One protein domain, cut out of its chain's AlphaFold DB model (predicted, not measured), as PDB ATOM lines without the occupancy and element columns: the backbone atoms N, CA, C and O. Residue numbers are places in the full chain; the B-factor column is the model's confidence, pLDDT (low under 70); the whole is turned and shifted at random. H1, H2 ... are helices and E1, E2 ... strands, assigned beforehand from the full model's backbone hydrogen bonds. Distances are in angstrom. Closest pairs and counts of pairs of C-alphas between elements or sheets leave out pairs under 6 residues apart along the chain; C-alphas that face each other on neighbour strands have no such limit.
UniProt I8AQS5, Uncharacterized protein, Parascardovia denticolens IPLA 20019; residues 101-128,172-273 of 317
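Overview. This is residues 101 to 128 and 172 to 273 of the 317 residues of an uncharacterized protein of Parascardovia denticolens IPLA 20019 (UniProt I8AQS5). A strongly twisted sheet of four strands lies between helices, with H1 over one face and H3, preceded by the short H2, over the other. Past the last residue of H3, short pairings of E1 with residues 119 to 120 and 252 to 253, and of residues 105 to 106 with 252 to 253, gather much of the long unnamed stretches into a loop-rich end. The printed part has 130 residues, with three named helices and five named strands in the order E1 H1 E2 E3 E4 E5 H2 H3; the class is mixed, helices and strands. The antiparallel sheet, order E2 - E3 - E4 - E5, is a meander, each strand the antiparallel neighbour of the one before. The whole is compact, with a radius of gyration of the C-alphas of 15.4 A and spans of 42 by 34 by 29 A.

Along the chain. In the sheet, E2 is residues 190 to 194, E3 residues 197 to 206 (27.9 A), E4 residues 209 to 220 (35.4 A) and E5 residues 223 to 230 (23.1 A). C-alpha 209 stands at (228.191, 162.373, 160.097) and C-alpha 220 at (196.582, 151.847, 148.078). H1 is residues 175 to 185, 15.2 A long; H2 is residues 231 to 235; H3 is residues 239 to 249, 15.4 A long, ending at C-alpha 249 (207.430, 146.502, 144.639). E1 is residues 124 to 126.

Arrangement. E2 and E3 form a hairpin at 138 degrees, with N 192 and O 199 3.0 A apart. E3 and E4 form a hairpin at 150 degrees, with N 202 and O 213 at 2.8 A. E4 and E5 form a hairpin at 158 degrees, with N 216 and O 227 at 2.9 A. H1 is on the sheet at a height of 8.6 A, over E3 and E4, slantwise to the strands at 34 degrees to E3 on the local plane; its closest C-alphas to E4 are Trp 175 and Gly 217, 5.5 A. On the opposite face, H3 is over E5 at a height of 10.3 A, along the strands at 6 degrees on the local plane; the closest C-alphas are Gly 227 and Phe 248, 7.3 A. H2, on the same face as H3, is on the sheet at a height of 6.0 A, only just over none of the strands, with 2 of its C-alphas on E4. H2 and H3 touch, the closest C-alphas being Ala 233 and Trp 241, 4.2 A. E1 pairs with no named strand and is apart from E2, E3, E4 and E5. H1 and H3 have every O i to N i+4 pair within hydrogen-bond range; H2 has 0 of 1, but 2 of 2 O i to N i+3 pairs.

Size, cuts and confidence. The two farthest C-alphas are those of Pro 110 and Gly 208, 47.8 A apart. Residues 129 to 171 are not printed, and C-alphas 128 and 172 are 31.0 A apart across the cut. The links that are printed whole are tight. The mean pLDDT of the printed part is 94.4; residues 101 and 273 are under 70.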
ATOM      1  N   PRO A 101     202.069 149.375 136.948       51.56
ATOM      2  CA  PRO A 101     202.184 149.744 138.353       51.56
ATOM      3  C   PRO A 101     202.975 148.660 139.090       51.56
ATOM      4  O   PRO A 101     202.489 147.555 139.292       51.56
ATOM      5  N   THR A 102     204.229 148.951 139.432       75.88
ATOM      6  CA  THR A 102     205.158 147.980 140.017       75.88
ATOM      7  C   THR A 102     204.989 147.981 141.530       75.88
ATOM      8  O   THR A 102     205.923 148.355 142.236       75.88
ATOM      9  N   GLY A 103     203.777 147.647 141.994       84.06
ATOM     10  CA  GLY A 103     203.353 147.602 143.398       84.06
ATOM     11  C   GLY A 103     203.895 148.725 144.306       84.06
ATOM     12  O   GLY A 103     204.296 149.791 143.826       84.06
ATOM     13  N   PRO A 104     203.908 148.547 145.639       96.06
ATOM     14  CA  PRO A 104     203.251 147.497 146.424       96.06
ATOM     15  C   PRO A 104     201.769 147.295 146.074       96.06
ATOM     16  O   PRO A 104     201.097 148.220 145.617       96.06
ATOM     17  N   TRP A 105     201.260 146.094 146.320       97.50
ATOM     18  CA  TRP A 105     199.937 145.641 145.882       97.50
ATOM     19  C   TRP A 105     198.933 145.617 147.029       97.50
ATOM     20  O   TRP A 105     199.302 145.409 148.182       97.50
ATOM     21  N   ASP A 106     197.651 145.795 146.722       96.62
ATOM     22  CA  ASP A 106     196.581 145.445 147.660       96.62
ATOM     23  C   ASP A 106     196.329 143.932 147.602       96.62
ATOM     24  O   ASP A 106     196.429 143.337 146.532       96.62
ATOM     25  N   ILE A 107     195.991 143.299 148.728       97.06
ATOM     26  CA  ILE A 107     195.683 141.858 148.760       97.06
ATOM     27  C   ILE A 107     194.496 141.467 147.862       97.06
ATOM     28  O   ILE A 107     194.448 140.341 147.369       97.06
ATOM     29  N   ASP A 108     193.549 142.383 147.640       95.31
ATOM     30  CA  ASP A 108     192.391 142.161 146.771       95.31
ATOM     31  C   ASP A 108     192.690 142.501 145.290       95.31
ATOM     32  O   ASP A 108     191.788 142.417 144.447       95.31
ATOM     33  N   ASP A 109     193.922 142.907 144.953       94.94
ATOM     34  CA  ASP A 109     194.322 143.222 143.579       94.94
ATOM     35  C   ASP A 109     194.498 141.930 142.751       94.94
ATOM     36  O   ASP A 109     195.272 141.051 143.135       94.94
ATOM     37  N   PRO A 110     193.793 141.769 141.613       93.50
ATOM     38  CA  PRO A 110     193.901 140.570 140.781       93.50
ATOM     39  C   PRO A 110     195.281 140.369 140.140       93.50
ATOM     40  O   PRO A 110     195.572 139.247 139.723       93.50
ATOM     41  N   ASP A 111     196.087 141.427 140.033       93.06
ATOM     42  CA  ASP A 111     197.428 141.385 139.447       93.06
ATOM     43  C   ASP A 111     198.530 141.253 140.519       93.06
ATOM     44  O   ASP A 111     199.715 141.190 140.179       93.06
ATOM     45  N   ALA A 112     198.161 141.166 141.807       94.69
ATOM     46  CA  ALA A 112     199.107 140.949 142.897       94.69
ATOM     47  C   ALA A 112     199.901 139.637 142.713       94.69
ATOM     48  O   ALA A 112     199.350 138.625 142.263       94.69
ATOM     49  N   PRO A 113     201.196 139.615 143.086       94.56
ATOM     50  CA  PRO A 113     201.994 138.399 143.061       94.56
ATOM     51  C   PRO A 113     201.459 137.356 144.049       94.56
ATOM     52  O   PRO A 113     200.813 137.683 145.044       94.56
ATOM     53  N   ASP A 114     201.782 136.088 143.793       94.62
ATOM     54  CA  ASP A 114     201.505 134.999 144.730       94.62
ATOM     55  C   ASP A 114     202.285 135.217 146.037       94.62
ATOM     56  O   ASP A 114     203.518 135.285 146.037       94.62
ATOM     57  N   TYR A 115     201.552 135.365 147.138       94.50
ATOM     58  CA  TYR A 115     202.080 135.718 148.451       94.50
ATOM     59  C   TYR A 115     202.154 134.534 149.426       94.50
ATOM     60  O   TYR A 115     202.601 134.724 150.558       94.50
ATOM     61  N   ASP A 116     201.786 133.318 149.009       92.62
ATOM     62  CA  ASP A 116     201.742 132.137 149.887       92.62
ATOM     63  C   ASP A 116     203.124 131.772 150.473       92.62
ATOM     64  O   ASP A 116     203.230 131.309 151.610       92.62
ATOM     65  N   GLU A 117     204.206 132.021 149.726       92.31
ATOM     66  CA  GLU A 117     205.589 131.781 150.177       92.31
ATOM     67  C   GLU A 117     206.229 132.993 150.885       92.31
ATOM     68  O   GLU A 117     207.374 132.924 151.350       92.31
ATOM     69  N   MET A 118     205.522 134.123 150.966       95.62
ATOM     70  CA  MET A 118     206.022 135.343 151.597       95.62
ATOM     71  C   MET A 118     205.873 135.297 153.120       95.62
ATOM     72  O   MET A 118     205.049 134.588 153.695       95.62
ATOM     73  N   VAL A 119     206.665 136.112 153.817       95.88
ATOM     74  CA  VAL A 119     206.558 136.228 155.272       95.88
ATOM     75  C   VAL A 119     205.324 137.054 155.619       95.88
ATOM     76  O   VAL A 119     205.314 138.267 155.413       95.88
ATOM     77  N   ASN A 120     204.304 136.417 156.191       96.06
ATOM     78  CA  ASN A 120     203.130 137.111 156.709       96.06
ATOM     79  C   ASN A 120     203.486 137.889 157.989       96.06
ATOM     80  O   ASN A 120     203.868 137.300 159.003       96.06
ATOM     81  N   LEU A 121     203.351 139.217 157.937       95.62
ATOM     82  CA  LEU A 121     203.566 140.119 159.071       95.62
ATOM     83  C   LEU A 121     202.265 140.754 159.576       95.62
ATOM     84  O   LEU A 121     202.303 141.739 160.310       95.62
ATOM     85  N   GLY A 122     201.101 140.224 159.208       94.19
ATOM     86  CA  GLY A 122     199.778 140.747 159.552       94.19
ATOM     87  C   GLY A 122     199.352 141.927 158.679       94.19
ATOM     88  O   GLY A 122     198.331 141.836 158.016       94.19
ATOM     89  N   ALA A 123     200.132 143.011 158.655       96.12
ATOM     90  CA  ALA A 123     199.807 144.201 157.856       96.12
ATOM     91  C   ALA A 123     200.177 144.067 156.369       96.12
ATOM     92  O   ALA A 123     199.677 144.812 155.530       96.12
ATOM     93  N   PHE A 124     201.123 143.188 156.052       97.56
ATOM     94  CA  PHE A 124     201.577 142.912 154.695       97.56
ATOM     95  C   PHE A 124     202.366 141.599 154.647       97.56
ATOM     96  O   PHE A 124     202.886 141.124 155.664       97.56
ATOM     97  N   TYR A 125     202.468 141.045 153.447       97.75
ATOM     98  CA  TYR A 125     203.289 139.904 153.085       97.75
ATOM     99  C   TYR A 125     204.610 140.410 152.514       97.75
ATOM    100  O   TYR A 125     204.636 141.244 151.608       97.75
ATOM    101  N   LEU A 126     205.715 139.945 153.092       97.69
ATOM    102  CA  LEU A 126     207.056 140.412 152.761       97.69
ATOM    103  C   LEU A 126     207.823 139.351 151.954       97.69
ATOM    104  O   LEU A 126     208.079 138.266 152.491       97.69
ATOM    105  N   PRO A 127     208.250 139.655 150.713       96.94
ATOM    106  CA  PRO A 127     209.093 138.762 149.927       96.94
ATOM    107  C   PRO A 127     210.399 138.388 150.640       96.94
ATOM    108  O   PRO A 127     211.040 139.204 151.308       96.94
ATOM    109  N   VAL A 128     210.832 137.137 150.472       94.38
ATOM    110  CA  VAL A 128     212.095 136.655 151.044       94.38
ATOM    111  C   VAL A 128     213.262 137.072 150.150       94.38
ATOM    112  O   VAL A 128     213.482 136.515 149.076       94.38
ATOM    113  N   MET A 172     191.529 160.146 149.636       74.19
ATOM    114  CA  MET A 172     192.787 160.810 149.304       74.19
ATOM    115  C   MET A 172     193.965 159.918 149.690       74.19
ATOM    116  O   MET A 172     193.864 159.184 150.677       74.19
ATOM    117  N   GLY A 173     195.046 160.015 148.918       84.88
ATOM    118  CA  GLY A 173     196.333 159.420 149.257       84.88
ATOM    119  C   GLY A 173     196.952 160.118 150.464       84.88
ATOM    120  O   GLY A 173     196.806 161.330 150.633       84.88
ATOM    121  N   LEU A 174     197.584 159.340 151.335       94.88
ATOM    122  CA  LEU A 174     198.266 159.819 152.527       94.88
ATOM    123  C   LEU A 174     199.722 160.209 152.230       94.88
ATOM    124  O   LEU A 174     200.292 161.014 152.972       94.88
ATOM    125  N   TRP A 175     200.326 159.659 151.169       96.50
ATOM    126  CA  TRP A 175     201.728 159.918 150.861       96.50
ATOM    127  C   TRP A 175     201.991 161.397 150.600       96.50
ATOM    128  O   TRP A 175     202.905 161.947 151.202       96.50
ATOM    129  N   GLU A 176     201.153 162.064 149.803       95.50
ATOM    130  CA  GLU A 176     201.310 163.489 149.488       95.50
ATOM    131  C   GLU A 176     201.404 164.360 150.751       95.50
ATOM    132  O   GLU A 176     202.332 165.154 150.891       95.50
ATOM    133  N   ASP A 177     200.503 164.167 151.716       95.44
ATOM    134  CA  ASP A 177     200.499 164.946 152.959       95.44
ATOM    135  C   ASP A 177     201.759 164.694 153.800       95.44
ATOM    136  O   ASP A 177     202.364 165.628 154.330       95.44
ATOM    137  N   ILE A 178     202.168 163.426 153.935       96.62
ATOM    138  CA  ILE A 178     203.381 163.056 154.680       96.62
ATOM    139  C   ILE A 178     204.628 163.593 153.976       96.62
ATOM    140  O   ILE A 178     205.546 164.082 154.632       96.62
ATOM    141  N   ARG A 179     204.657 163.532 152.648       97.12
ATOM    142  CA  ARG A 179     205.738 164.036 151.810       97.12
ATOM    143  C   ARG A 179     205.922 165.541 151.999       97.12
ATOM    144  O   ARG A 179     207.043 165.980 152.245       97.12
ATOM    145  N   GLN A 180     204.837 166.318 151.969       97.38
ATOM    146  CA  GLN A 180     204.886 167.759 152.249       97.38
ATOM    147  C   GLN A 180     205.352 168.043 153.684       97.38
ATOM    148  O   GLN A 180     206.229 168.880 153.890       97.38
ATOM    149  N   GLU A 181     204.856 167.299 154.678       97.06
ATOM    150  CA  GLU A 181     205.288 167.439 156.078       97.06
ATOM    151  C   GLU A 181     206.794 167.171 156.254       97.06
ATOM    152  O   GLU A 181     207.475 167.878 157.008       97.06
ATOM    153  N   LEU A 182     207.332 166.171 155.543       97.19
ATOM    154  CA  LEU A 182     208.761 165.859 155.530       97.19
ATOM    155  C   LEU A 182     209.581 167.008 154.934       97.19
ATOM    156  O   LEU A 182     210.597 167.375 155.528       97.19
ATOM    157  N   LEU A 183     209.151 167.586 153.813       97.81
ATOM    158  CA  LEU A 183     209.836 168.709 153.164       97.81
ATOM    159  C   LEU A 183     209.799 169.977 154.032       97.81
ATOM    160  O   LEU A 183     210.836 170.602 154.258       97.81
ATOM    161  N   ASP A 184     208.635 170.307 154.593       97.75
ATOM    162  CA  ASP A 184     208.447 171.480 155.455       97.75
ATOM    163  C   ASP A 184     209.279 171.392 156.743       97.75
ATOM    164  O   ASP A 184     209.848 172.383 157.211       97.75
ATOM    165  N   SER A 185     209.375 170.192 157.321       96.94
ATOM    166  CA  SER A 185     210.093 169.963 158.580       96.94
ATOM    167  C   SER A 185     211.608 169.839 158.402       96.94
ATOM    168  O   SER A 185     212.347 169.940 159.385       96.94
ATOM    169  N   ASN A 186     212.093 169.626 157.173       96.38
ATOM    170  CA  ASN A 186     213.499 169.340 156.900       96.38
ATOM    171  C   ASN A 186     214.040 170.220 155.761       96.38
ATOM    172  O   ASN A 186     214.013 169.820 154.603       96.38
ATOM    173  N   PRO A 187     214.672 171.371 156.069       95.06
ATOM    174  CA  PRO A 187     215.159 172.318 155.055       95.06
ATOM    175  C   PRO A 187     216.254 171.799 154.109       95.06
ATOM    176  O   PRO A 187     216.705 172.532 153.233       95.06
ATOM    177  N   GLN A 188     216.799 170.609 154.362       95.31
ATOM    178  CA  GLN A 188     217.796 169.952 153.508       95.31
ATOM    179  C   GLN A 188     217.206 168.775 152.730       95.31
ATOM    180  O   GLN A 188     217.938 168.146 151.973       95.31
ATOM    181  N   ALA A 189     215.925 168.463 152.940       97.38
ATOM    182  CA  ALA A 189     215.231 167.483 152.135       97.38
ATOM    183  C   ALA A 189     215.029 168.024 150.717       97.38
ATOM    184  O   ALA A 189     214.807 169.222 150.518       97.38
ATOM    185  N   SER A 190     215.101 167.128 149.746       97.50
ATOM    186  CA  SER A 190     214.738 167.388 148.360       97.50
ATOM    187  C   SER A 190     213.735 166.345 147.896       97.50
ATOM    188  O   SER A 190     213.709 165.224 148.400       97.50
ATOM    189  N   GLU A 191     212.900 166.737 146.946       97.19
ATOM    190  CA  GLU A 191     211.940 165.862 146.286       97.19
ATOM    191  C   GLU A 191     212.385 165.625 144.848       97.19
ATOM    192  O   GLU A 191     212.772 166.575 144.161       97.19
ATOM    193  N   GLU A 192     212.317 164.374 144.404       96.31
ATOM    194  CA  GLU A 192     212.649 163.953 143.044       96.31
ATOM    195  C   GLU A 192     211.652 162.878 142.580       96.31
ATOM    196  O   GLU A 192     211.142 162.107 143.390       96.31
ATOM    197  N   GLU A 193     211.352 162.839 141.281       95.62
ATOM    198  CA  GLU A 193     210.522 161.783 140.691       95.62
ATOM    199  C   GLU A 193     211.395 160.544 140.441       95.62
ATOM    200  O   GLU A 193     212.399 160.624 139.726       95.62
ATOM    201  N   GLY A 194     211.028 159.416 141.046       94.31
ATOM    202  CA  GLY A 194     211.760 158.155 141.005       94.31
ATOM    203  C   GLY A 194     210.896 156.963 140.590       94.31
ATOM    204  O   GLY A 194     209.888 157.103 139.898       94.31
ATOM    205  N   THR A 195     211.320 155.761 140.986       92.62
ATOM    206  CA  THR A 195     210.663 154.503 140.574       92.62
ATOM    207  C   THR A 195     209.266 154.378 141.178       92.62
ATOM    208  O   THR A 195     208.364 153.843 140.539       92.62
ATOM    209  N   PHE A 196     209.069 154.923 142.379       94.12
ATOM    210  CA  PHE A 196     207.821 154.841 143.138       94.12
ATOM    211  C   PHE A 196     207.012 156.149 143.103       94.12
ATOM    212  O   PHE A 196     206.220 156.425 144.003       94.12
ATOM    213  N   GLY A 197     207.209 156.975 142.069       94.56
ATOM    214  CA  GLY A 197     206.576 158.289 141.941       94.56
ATOM    215  C   GLY A 197     207.396 159.388 142.615       94.56
ATOM    216  O   GLY A 197     208.604 159.450 142.431       94.56
ATOM    217  N   GLN A 198     206.755 160.284 143.369       95.88
ATOM    218  CA  GLN A 198     207.471 161.359 144.066       95.88
ATOM    219  C   GLN A 198     208.164 160.827 145.321       95.88
ATOM    220  O   GLN A 198     207.502 160.367 146.252       95.88
ATOM    221  N   GLU A 199     209.484 160.940 145.371       97.31
ATOM    222  CA  GLU A 199     210.337 160.419 146.436       97.31
ATOM    223  C   GLU A 199     211.042 161.573 147.164       97.31
ATOM    224  O   GLU A 199     211.272 162.646 146.601       97.31
ATOM    225  N   VAL A 200     211.390 161.377 148.438       98.44
ATOM    226  CA  VAL A 200     212.069 162.395 149.253       98.44
ATOM    227  C   VAL A 200     213.447 161.910 149.655       98.44
ATOM    228  O   VAL A 200     213.589 160.968 150.434       98.44
ATOM    229  N   THR A 201     214.475 162.615 149.201       98.25
ATOM    230  CA  THR A 201     215.833 162.448 149.708       98.25
ATOM    231  C   THR A 201     216.010 163.314 150.948       98.25
ATOM    232  O   THR A 201     215.883 164.535 150.905       98.25
ATOM    233  N   LEU A 202     216.336 162.683 152.072       97.38
ATOM    234  CA  LEU A 202     216.494 163.328 153.368       97.38
ATOM    235  C   LEU A 202     217.909 163.096 153.930       97.38
ATOM    236  O   LEU A 202     218.251 161.981 154.326       97.38
ATOM    237  N   PRO A 203     218.748 164.141 154.024       95.38
ATOM    238  CA  PRO A 203     220.022 164.071 154.732       95.38
ATOM    239  C   PRO A 203     219.830 164.132 156.257       95.38
ATOM    240  O   PRO A 203     219.406 165.149 156.806       95.38
ATOM    241  N   VAL A 204     220.226 163.081 156.977       91.00
ATOM    242  CA  VAL A 204     220.158 162.997 158.443       91.00
ATOM    243  C   VAL A 204     221.557 163.057 159.046       91.00
ATOM    244  O   VAL A 204     222.424 162.232 158.756       91.00
ATOM    245  N   THR A 205     221.802 164.023 159.934       91.50
ATOM    246  CA  THR A 205     223.104 164.166 160.606       91.50
ATOM    247  C   THR A 205     223.089 163.526 161.991       91.50
ATOM    248  O   THR A 205     222.438 164.017 162.909       91.50
ATOM    249  N   VAL A 206     223.875 162.464 162.175       90.06
ATOM    250  CA  VAL A 206     224.024 161.746 163.448       90.06
ATOM    251  C   VAL A 206     225.485 161.786 163.888       90.06
ATOM    252  O   VAL A 206     226.380 161.333 163.176       90.06
ATOM    253  N   LYS A 207     225.746 162.320 165.090       92.06
ATOM    254  CA  LYS A 207     227.101 162.423 165.678       92.06
ATOM    255  C   LYS A 207     228.132 163.072 164.729       92.06
ATOM    256  O   LYS A 207     229.285 162.651 164.676       92.06
ATOM    257  N   GLY A 208     227.706 164.087 163.971       91.75
ATOM    258  CA  GLY A 208     228.558 164.841 163.040       91.75
ATOM    259  C   GLY A 208     228.826 164.160 161.694       91.75
ATOM    260  O   GLY A 208     229.611 164.683 160.909       91.75
ATOM    261  N   LYS A 209     228.193 163.014 161.416       92.88
ATOM    262  CA  LYS A 209     228.191 162.373 160.097       92.88
ATOM    263  C   LYS A 209     226.812 162.508 159.470       92.88
ATOM    264  O   LYS A 209     225.820 162.261 160.151       92.88
ATOM    265  N   THR A 210     226.765 162.881 158.200       93.25
ATOM    266  CA  THR A 210     225.524 162.956 157.425       93.25
ATOM    267  C   THR A 210     225.320 161.648 156.677       93.25
ATOM    268  O   THR A 210     226.234 161.170 156.008       93.25
ATOM    269  N   TYR A 211     224.130 161.082 156.818       93.69
ATOM    270  CA  TYR A 211     223.653 159.912 156.098       93.69
ATOM    271  C   TYR A 211     222.511 160.358 155.199       93.69
ATOM    272  O   TYR A 211     221.710 161.195 155.606       93.69
ATOM    273  N   ILE A 212     222.452 159.825 153.988       95.31
ATOM    274  CA  ILE A 212     221.341 160.076 153.076       95.31
ATOM    275  C   ILE A 212     220.337 158.938 153.242       95.31
ATOM    276  O   ILE A 212     220.733 157.772 153.298       95.31
ATOM    277  N   SER A 213     219.062 159.289 153.356       97.44
ATOM    278  CA  SER A 213     217.947 158.350 153.273       97.44
ATOM    279  C   SER A 213     217.026 158.747 152.134       97.44
ATOM    280  O   SER A 213     216.723 159.932 151.999       97.44
ATOM    281  N   LEU A 214     216.555 157.771 151.371       98.38
ATOM    282  CA  LEU A 214     215.516 157.947 150.364       98.38
ATOM    283  C   LEU A 214     214.204 157.410 150.929       98.38
ATOM    284  O   LEU A 214     214.132 156.254 151.339       98.38
ATOM    285  N   ILE A 215     213.186 158.258 150.991       98.50
ATOM    286  CA  ILE A 215     211.865 157.924 151.514       98.50
ATOM    287  C   ILE A 215     210.899 157.857 150.340       98.50
ATOM    288  O   ILE A 215     210.748 158.827 149.599       98.50
ATOM    289  N   VAL A 216     210.215 156.727 150.226       98.25
ATOM    290  CA  VAL A 216     209.174 156.477 149.232       98.25
ATOM    291  C   VAL A 216     207.872 156.137 149.949       98.25
ATOM    292  O   VAL A 216     207.887 155.597 151.060       98.25
ATOM    293  N   GLY A 217     206.741 156.437 149.323       97.31
ATOM    294  CA  GLY A 217     205.431 156.054 149.828       97.31
ATOM    295  C   GLY A 217     204.491 155.734 148.681       97.31
ATOM    296  O   GLY A 217     204.442 156.469 147.699       97.31
ATOM    297  N   VAL A 218     203.751 154.636 148.813       97.25
ATOM    298  CA  VAL A 218     202.757 154.212 147.826       97.25
ATOM    299  C   VAL A 218     201.411 154.071 148.515       97.25
ATOM    300  O   VAL A 218     201.282 153.381 149.528       97.25
ATOM    301  N   ASP A 219     200.419 154.775 147.977       96.56
ATOM    302  CA  ASP A 219     199.042 154.746 148.451       96.56
ATOM    303  C   ASP A 219     198.258 153.627 147.761       96.56
ATOM    304  O   ASP A 219     198.236 153.542 146.534       96.56
ATOM    305  N   GLY A 220     197.545 152.832 148.554       94.88
ATOM    306  CA  GLY A 220     196.582 151.847 148.078       94.88
ATOM    307  C   GLY A 220     195.192 152.032 148.701       94.88
ATOM    308  O   GLY A 220     194.900 153.050 149.343       94.88
ATOM    309  N   PRO A 221     194.278 151.068 148.516       94.50
ATOM    310  CA  PRO A 221     192.925 151.113 149.063       94.50
ATOM    311  C   PRO A 221     192.879 151.212 150.597       94.50
ATOM    312  O   PRO A 221     192.785 150.230 151.329       94.50
ATOM    313  N   ARG A 222     192.805 152.447 151.113       95.50
ATOM    314  CA  ARG A 222     192.723 152.756 152.559       95.50
ATOM    315  C   ARG A 222     193.980 152.386 153.346       95.50
ATOM    316  O   ARG A 222     193.911 152.279 154.577       95.50
ATOM    317  N   TRP A 223     195.109 152.239 152.669       97.44
ATOM    318  CA  TRP A 223     196.420 152.086 153.283       97.44
ATOM    319  C   TRP A 223     197.475 152.880 152.511       97.44
ATOM    320  O   TRP A 223     197.245 153.295 151.381       97.44
ATOM    321  N   MET A 224     198.620 153.102 153.144       97.75
ATOM    322  CA  MET A 224     199.827 153.621 152.504       97.75
ATOM    323  C   MET A 224     201.029 152.853 153.043       97.75
ATOM    324  O   MET A 224     201.153 152.712 154.262       97.75
ATOM    325  N   LEU A 225     201.896 152.348 152.166       98.38
ATOM    326  CA  LEU A 225     203.144 151.699 152.559       98.38
ATOM    327  C   LEU A 225     204.308 152.661 152.344       98.38
ATOM    328  O   LEU A 225     204.531 153.136 151.231       98.38
ATOM    329  N   ARG A 226     205.071 152.920 153.407       98.44
ATOM    330  CA  ARG A 226     206.278 153.745 153.364       98.44
ATOM    331  C   ARG A 226     207.522 152.869 153.387       98.44
ATOM    332  O   ARG A 226     207.669 152.041 154.285       98.44
ATOM    333  N   GLY A 227     208.432 153.121 152.453       98.38
ATOM    334  CA  GLY A 227     209.781 152.563 152.420       98.38
ATOM    335  C   GLY A 227     210.820 153.637 152.732       98.38
ATOM    336  O   GLY A 227     210.750 154.742 152.200       98.38
ATOM    337  N   ILE A 228     211.790 153.341 153.596       98.50
ATOM    338  CA  ILE A 228     212.964 154.197 153.810       98.50
ATOM    339  C   ILE A 228     214.216 153.401 153.469       98.50
ATOM    340  O   ILE A 228     214.613 152.504 154.215       98.50
ATOM    341  N   PHE A 229     214.859 153.764 152.367       98.56
ATOM    342  CA  PHE A 229     216.138 153.213 151.953       98.56
ATOM    343  C   PHE A 229     217.277 154.007 152.590       98.56
ATOM    344  O   PHE A 229     217.287 155.238 152.611       98.56
ATOM    345  N   THR A 230     218.261 153.289 153.116       98.25
ATOM    346  CA  THR A 230     219.477 153.841 153.723       98.25
ATOM    347  C   THR A 230     220.699 153.062 153.250       98.25
ATOM    348  O   THR A 230     220.578 151.921 152.804       98.25
ATOM    349  N   GLY A 231     221.881 153.670 153.368       96.50
ATOM    350  CA  GLY A 231     223.120 153.081 152.854       96.50
ATOM    351  C   GLY A 231     223.243 153.257 151.337       96.50
ATOM    352  O   GLY A 231     222.654 154.198 150.799       96.50
ATOM    353  N   PRO A 232     224.014 152.404 150.641       97.06
ATOM    354  CA  PRO A 232     224.152 152.458 149.184       97.06
ATOM    355  C   PRO A 232     222.819 152.447 148.418       97.06
ATOM    356  O   PRO A 232     222.705 153.135 147.416       97.06
ATOM    357  N   ALA A 233     221.785 151.758 148.906       97.12
ATOM    358  CA  ALA A 233     220.474 151.722 148.257       97.12
ATOM    359  C   ALA A 233     219.759 153.084 148.241       97.12
ATOM    360  O   ALA A 233     218.854 153.285 147.442       97.12
ATOM    361  N   ALA A 234     220.155 154.043 149.084       97.44
ATOM    362  CA  ALA A 234     219.542 155.372 149.105       97.44
ATOM    363  C   ALA A 234     219.898 156.246 147.887       97.44
ATOM    364  O   ALA A 234     219.345 157.333 147.760       97.44
ATOM    365  N   SER A 235     220.829 155.825 147.022       95.31
ATOM    366  CA  SER A 235     221.148 156.531 145.770       95.31
ATOM    367  C   SER A 235     220.343 156.044 144.561       95.31
ATOM    368  O   SER A 235     220.639 156.458 143.443       95.31
ATOM    369  N   SER A 236     219.357 155.164 144.770       94.44
ATOM    370  CA  SER A 236     218.500 154.605 143.714       94.44
ATOM    371  C   SER A 236     219.262 153.861 142.609       94.44
ATOM    372  O   SER A 236     218.829 153.809 141.458       94.44
ATOM    373  N   GLU A 237     220.432 153.305 142.936       94.06
ATOM    374  CA  GLU A 237     221.293 152.603 141.986       94.06
ATOM    375  C   GLU A 237     222.066 151.451 142.640       94.06
ATOM    376  O   GLU A 237     222.354 151.446 143.839       94.06
ATOM    377  N   GLY A 238     222.459 150.478 141.818       96.56
ATOM    378  CA  GLY A 238     223.312 149.365 142.221       96.56
ATOM    379  C   GLY A 238     222.554 148.156 142.769       96.56
ATOM    380  O   GLY A 238     221.353 148.180 143.002       96.56
ATOM    381  N   GLN A 239     223.295 147.071 143.003       96.81
ATOM    382  CA  GLN A 239     222.712 145.756 143.284       96.81
ATOM    383  C   GLN A 239     221.835 145.715 144.548       96.81
ATOM    384  O   GLN A 239     220.844 144.989 144.584       96.81
ATOM    385  N   GLU A 240     222.209 146.452 145.598       97.25
ATOM    386  CA  GLU A 240     221.427 146.501 146.840       97.25
ATOM    387  C   GLU A 240     220.114 147.273 146.643       97.25
ATOM    388  O   GLU A 240     219.090 146.854 147.180       97.25
ATOM    389  N   TRP A 241     220.122 148.343 145.836       97.50
ATOM    390  CA  TRP A 241     218.901 149.029 145.412       97.50
ATOM    391  C   TRP A 241     218.024 148.108 144.572       97.50
ATOM    392  O   TRP A 241     216.857 147.947 144.904       97.50
ATOM    393  N   ASP A 242     218.573 147.465 143.540       96.69
ATOM    394  CA  ASP A 242     217.803 146.593 142.645       96.69
ATOM    395  C   ASP A 242     217.073 145.495 143.439       96.69
ATOM    396  O   ASP A 242     215.888 145.250 143.238       96.69
ATOM    397  N   ALA A 243     217.756 144.867 144.401       97.38
ATOM    398  CA  ALA A 243     217.156 143.828 145.234       97.38
ATOM    399  C   ALA A 243     216.084 144.369 146.199       97.38
ATOM    400  O   ALA A 243     215.030 143.754 146.353       97.38
ATOM    401  N   LEU A 244     216.348 145.493 146.876       98.25
ATOM    402  CA  LEU A 244     215.420 146.047 147.868       98.25
ATOM    403  C   LEU A 244     214.226 146.766 147.223       98.25
ATOM    404  O   LEU A 244     213.138 146.726 147.784       98.25
ATOM    405  N   SER A 245     214.406 147.401 146.064       97.50
ATOM    406  CA  SER A 245     213.329 148.050 145.306       97.50
ATOM    407  C   SER A 245     212.372 147.019 144.712       97.50
ATOM    408  O   SER A 245     211.172 147.157 144.912       97.50
ATOM    409  N   VAL A 246     212.876 145.930 144.115       96.75
ATOM    410  CA  VAL A 246     212.032 144.799 143.684       96.75
ATOM    411  C   VAL A 246     211.294 144.194 144.876       96.75
ATOM    412  O   VAL A 246     210.087 143.996 144.813       96.75
ATOM    413  N   CYS A 247     211.983 143.986 146.003       97.56
ATOM    414  CA  CYS A 247     211.319 143.533 147.224       97.56
ATOM    415  C   CYS A 247     210.199 144.481 147.659       97.56
ATOM    416  O   CYS A 247     209.160 143.998 148.084       97.56
ATOM    417  N   PHE A 248     210.406 145.800 147.596       98.25
ATOM    418  CA  PHE A 248     209.382 146.780 147.955       98.25
ATOM    419  C   PHE A 248     208.188 146.718 146.996       98.25
ATOM    420  O   PHE A 248     207.053 146.658 147.457       98.25
ATOM    421  N   SER A 249     208.445 146.665 145.686       97.38
ATOM    422  CA  SER A 249     207.430 146.502 144.639       97.38
ATOM    423  C   SER A 249     206.580 145.245 144.805       97.38
ATOM    424  O   SER A 249     205.382 145.290 144.561       97.38
ATOM    425  N   ASP A 250     207.174 144.133 145.230       97.06
ATOM    426  CA  ASP A 250     206.482 142.842 145.326       97.06
ATOM    427  C   ASP A 250     205.720 142.653 146.651       97.06
ATOM    428  O   ASP A 250     205.080 141.622 146.849       97.06
ATOM    429  N   ILE A 251     205.759 143.620 147.579       98.31
ATOM    430  CA  ILE A 251     204.991 143.539 148.831       98.31
ATOM    431  C   ILE A 251     203.491 143.564 148.533       98.31
ATOM    432  O   ILE A 251     203.008 144.432 147.807       98.31
ATOM    433  N   VAL A 252     202.750 142.668 149.186       98.19
ATOM    434  CA  VAL A 252     201.280 142.644 149.172       98.19
ATOM    435  C   VAL A 252     200.762 143.109 150.527       98.19
ATOM    436  O   VAL A 252     201.075 142.519 151.558       98.19
ATOM    437  N   VAL A 253     199.982 144.183 150.556       98.12
ATOM    438  CA  VAL A 253     199.471 144.809 151.777       98.12
ATOM    439  C   VAL A 253     198.096 144.252 152.128       98.12
ATOM    440  O   VAL A 253     197.166 144.308 151.327       98.12
ATOM    441  N   ASP A 254     197.952 143.784 153.371       96.75
ATOM    442  CA  ASP A 254     196.667 143.415 153.966       96.75
ATOM    443  C   ASP A 254     196.315 144.423 155.062       96.75
ATOM    444  O   ASP A 254     196.776 144.375 156.205       96.75
ATOM    445  N   ARG A 255     195.455 145.375 154.703       94.81
ATOM    446  CA  ARG A 255     194.969 146.397 155.634       94.81
ATOM    447  C   ARG A 255     194.044 145.827 156.716       94.81
ATOM    448  O   ARG A 255     193.753 146.514 157.702       94.81
ATOM    449  N   GLY A 256     193.533 144.614 156.528       93.00
ATOM    450  CA  GLY A 256     192.567 143.980 157.406       93.00
ATOM    451  C   GLY A 256     191.221 144.710 157.475       93.00
ATOM    452  O   GLY A 256     190.928 145.704 156.798       93.00
ATOM    453  N   GLN A 257     190.344 144.217 158.345       91.06
ATOM    454  CA  GLN A 257     188.975 144.735 158.469       91.06
ATOM    455  C   GLN A 257     188.782 145.669 159.668       91.06
ATOM    456  O   GLN A 257     187.796 146.412 159.715       91.06
ATOM    457  N   GLU A 258     189.731 145.699 160.604       89.62
ATOM    458  CA  GLU A 258     189.612 146.488 161.828       89.62
ATOM    459  C   GLU A 258     189.495 147.996 161.544       89.62
ATOM    460  O   GLU A 258     190.091 148.522 160.593       89.62
ATOM    461  N   PRO A 259     188.678 148.734 162.314       91.44
ATOM    462  CA  PRO A 259     188.593 150.179 162.184       91.44
ATOM    463  C   PRO A 259     189.856 150.832 162.762       91.44
ATOM    464  O   PRO A 259     190.122 150.723 163.953       91.44
ATOM    465  N   LEU A 260     190.585 151.559 161.917       93.38
ATOM    466  CA  LEU A 260     191.779 152.327 162.281       93.38
ATOM    467  C   LEU A 260     191.582 153.782 161.859       93.38
ATOM    468  O   LEU A 260     190.925 154.039 160.839       93.38
ATOM    469  N   ALA A 261     192.109 154.727 162.641       95.00
ATOM    470  CA  ALA A 261     192.083 156.124 162.240       95.00
ATOM    471  C   ALA A 261     193.108 156.351 161.118       95.00
ATOM    472  O   ALA A 261     194.131 155.669 161.066       95.00
ATOM    473  N   PRO A 262     192.866 157.302 160.198       94.19
ATOM    474  CA  PRO A 262     193.895 157.692 159.247       94.19
ATOM    475  C   PRO A 262     195.198 158.062 159.965       94.19
ATOM    476  O   PRO A 262     195.151 158.774 160.969       94.19
ATOM    477  N   ARG A 263     196.333 157.631 159.406       95.12
ATOM    478  CA  ARG A 263     197.704 157.773 159.936       95.12
ATOM    479  C   ARG A 263     198.073 156.851 161.099       95.12
ATOM    480  O   ARG A 263     199.231 156.884 161.512       95.12
ATOM    481  N   ASP A 264     197.160 156.018 161.594       95.25
ATOM    482  CA  ASP A 264     197.545 154.935 162.502       95.25
ATOM    483  C   ASP A 264     198.377 153.895 161.744       95.25
ATOM    484  O   ASP A 264     198.096 153.597 160.581       95.25
ATOM    485  N   LEU A 265     199.387 153.327 162.401       95.06
ATOM    486  CA  LEU A 265     200.131 152.191 161.858       95.06
ATOM    487  C   LEU A 265     199.229 150.955 161.829       95.06
ATOM    488  O   LEU A 265     198.480 150.699 162.777       95.06
ATOM    489  N   LEU A 266     199.312 150.189 160.746       95.06
ATOM    490  CA  LEU A 266     198.638 148.905 160.651       95.06
ATOM    491  C   LEU A 266     199.286 147.922 161.642       95.06
ATOM    492  O   LEU A 266     200.516 147.807 161.659       95.06
ATOM    493  N   PRO A 267     198.496 147.224 162.481       90.62
ATOM    494  CA  PRO A 267     199.034 146.250 163.420       90.62
ATOM    495  C   PRO A 267     199.787 145.138 162.691       90.62
ATOM    496  O   PRO A 267     199.243 144.506 161.787       90.62
ATOM    497  N   MET A 268     201.021 144.874 163.115       93.50
ATOM    498  CA  MET A 268     201.810 143.761 162.601       93.50
ATOM    499  C   MET A 268     201.913 142.636 163.626       93.50
ATOM    500  O   MET A 268     201.809 142.844 164.838       93.50
ATOM    501  N   THR A 269     202.166 141.433 163.128       90.25
ATOM    502  CA  THR A 269     202.352 140.224 163.928       90.25
ATOM    503  C   THR A 269     203.758 139.666 163.748       90.25
ATOM    504  O   THR A 269     204.467 139.984 162.790       90.25
ATOM    505  N   LEU A 270     204.198 138.861 164.715       89.81
ATOM    506  CA  LEU A 270     205.414 138.076 164.541       89.81
ATOM    507  C   LEU A 270     205.159 137.001 163.473       89.81
ATOM    508  O   LEU A 270     204.091 136.386 163.512       89.81
ATOM    509  N   PRO A 271     206.135 136.726 162.587       86.06
ATOM    510  CA  PRO A 271     206.046 135.623 161.647       86.06
ATOM    511  C   PRO A 271     205.697 134.338 162.387       86.06
ATOM    512  O   PRO A 271     206.404 133.941 163.322       86.06
ATOM    513  N   GLN A 272     204.616 133.689 161.973       76.75
ATOM    514  CA  GLN A 272     204.336 132.340 162.430       76.75
ATOM    515  C   GLN A 272     205.221 131.376 161.634       76.75
ATOM    516  O   GLN A 272     205.446 131.601 160.442       76.75
ATOM    517  N   PRO A 273     205.783 130.327 162.263       63.22
ATOM    518  CA  PRO A 273     206.366 129.243 161.487       63.22
ATOM    519  C   PRO A 273     205.284 128.707 160.539       63.22
ATOM    520  O   PRO A 273     204.115 128.714 160.934       63.22
TER     521      PRO A 273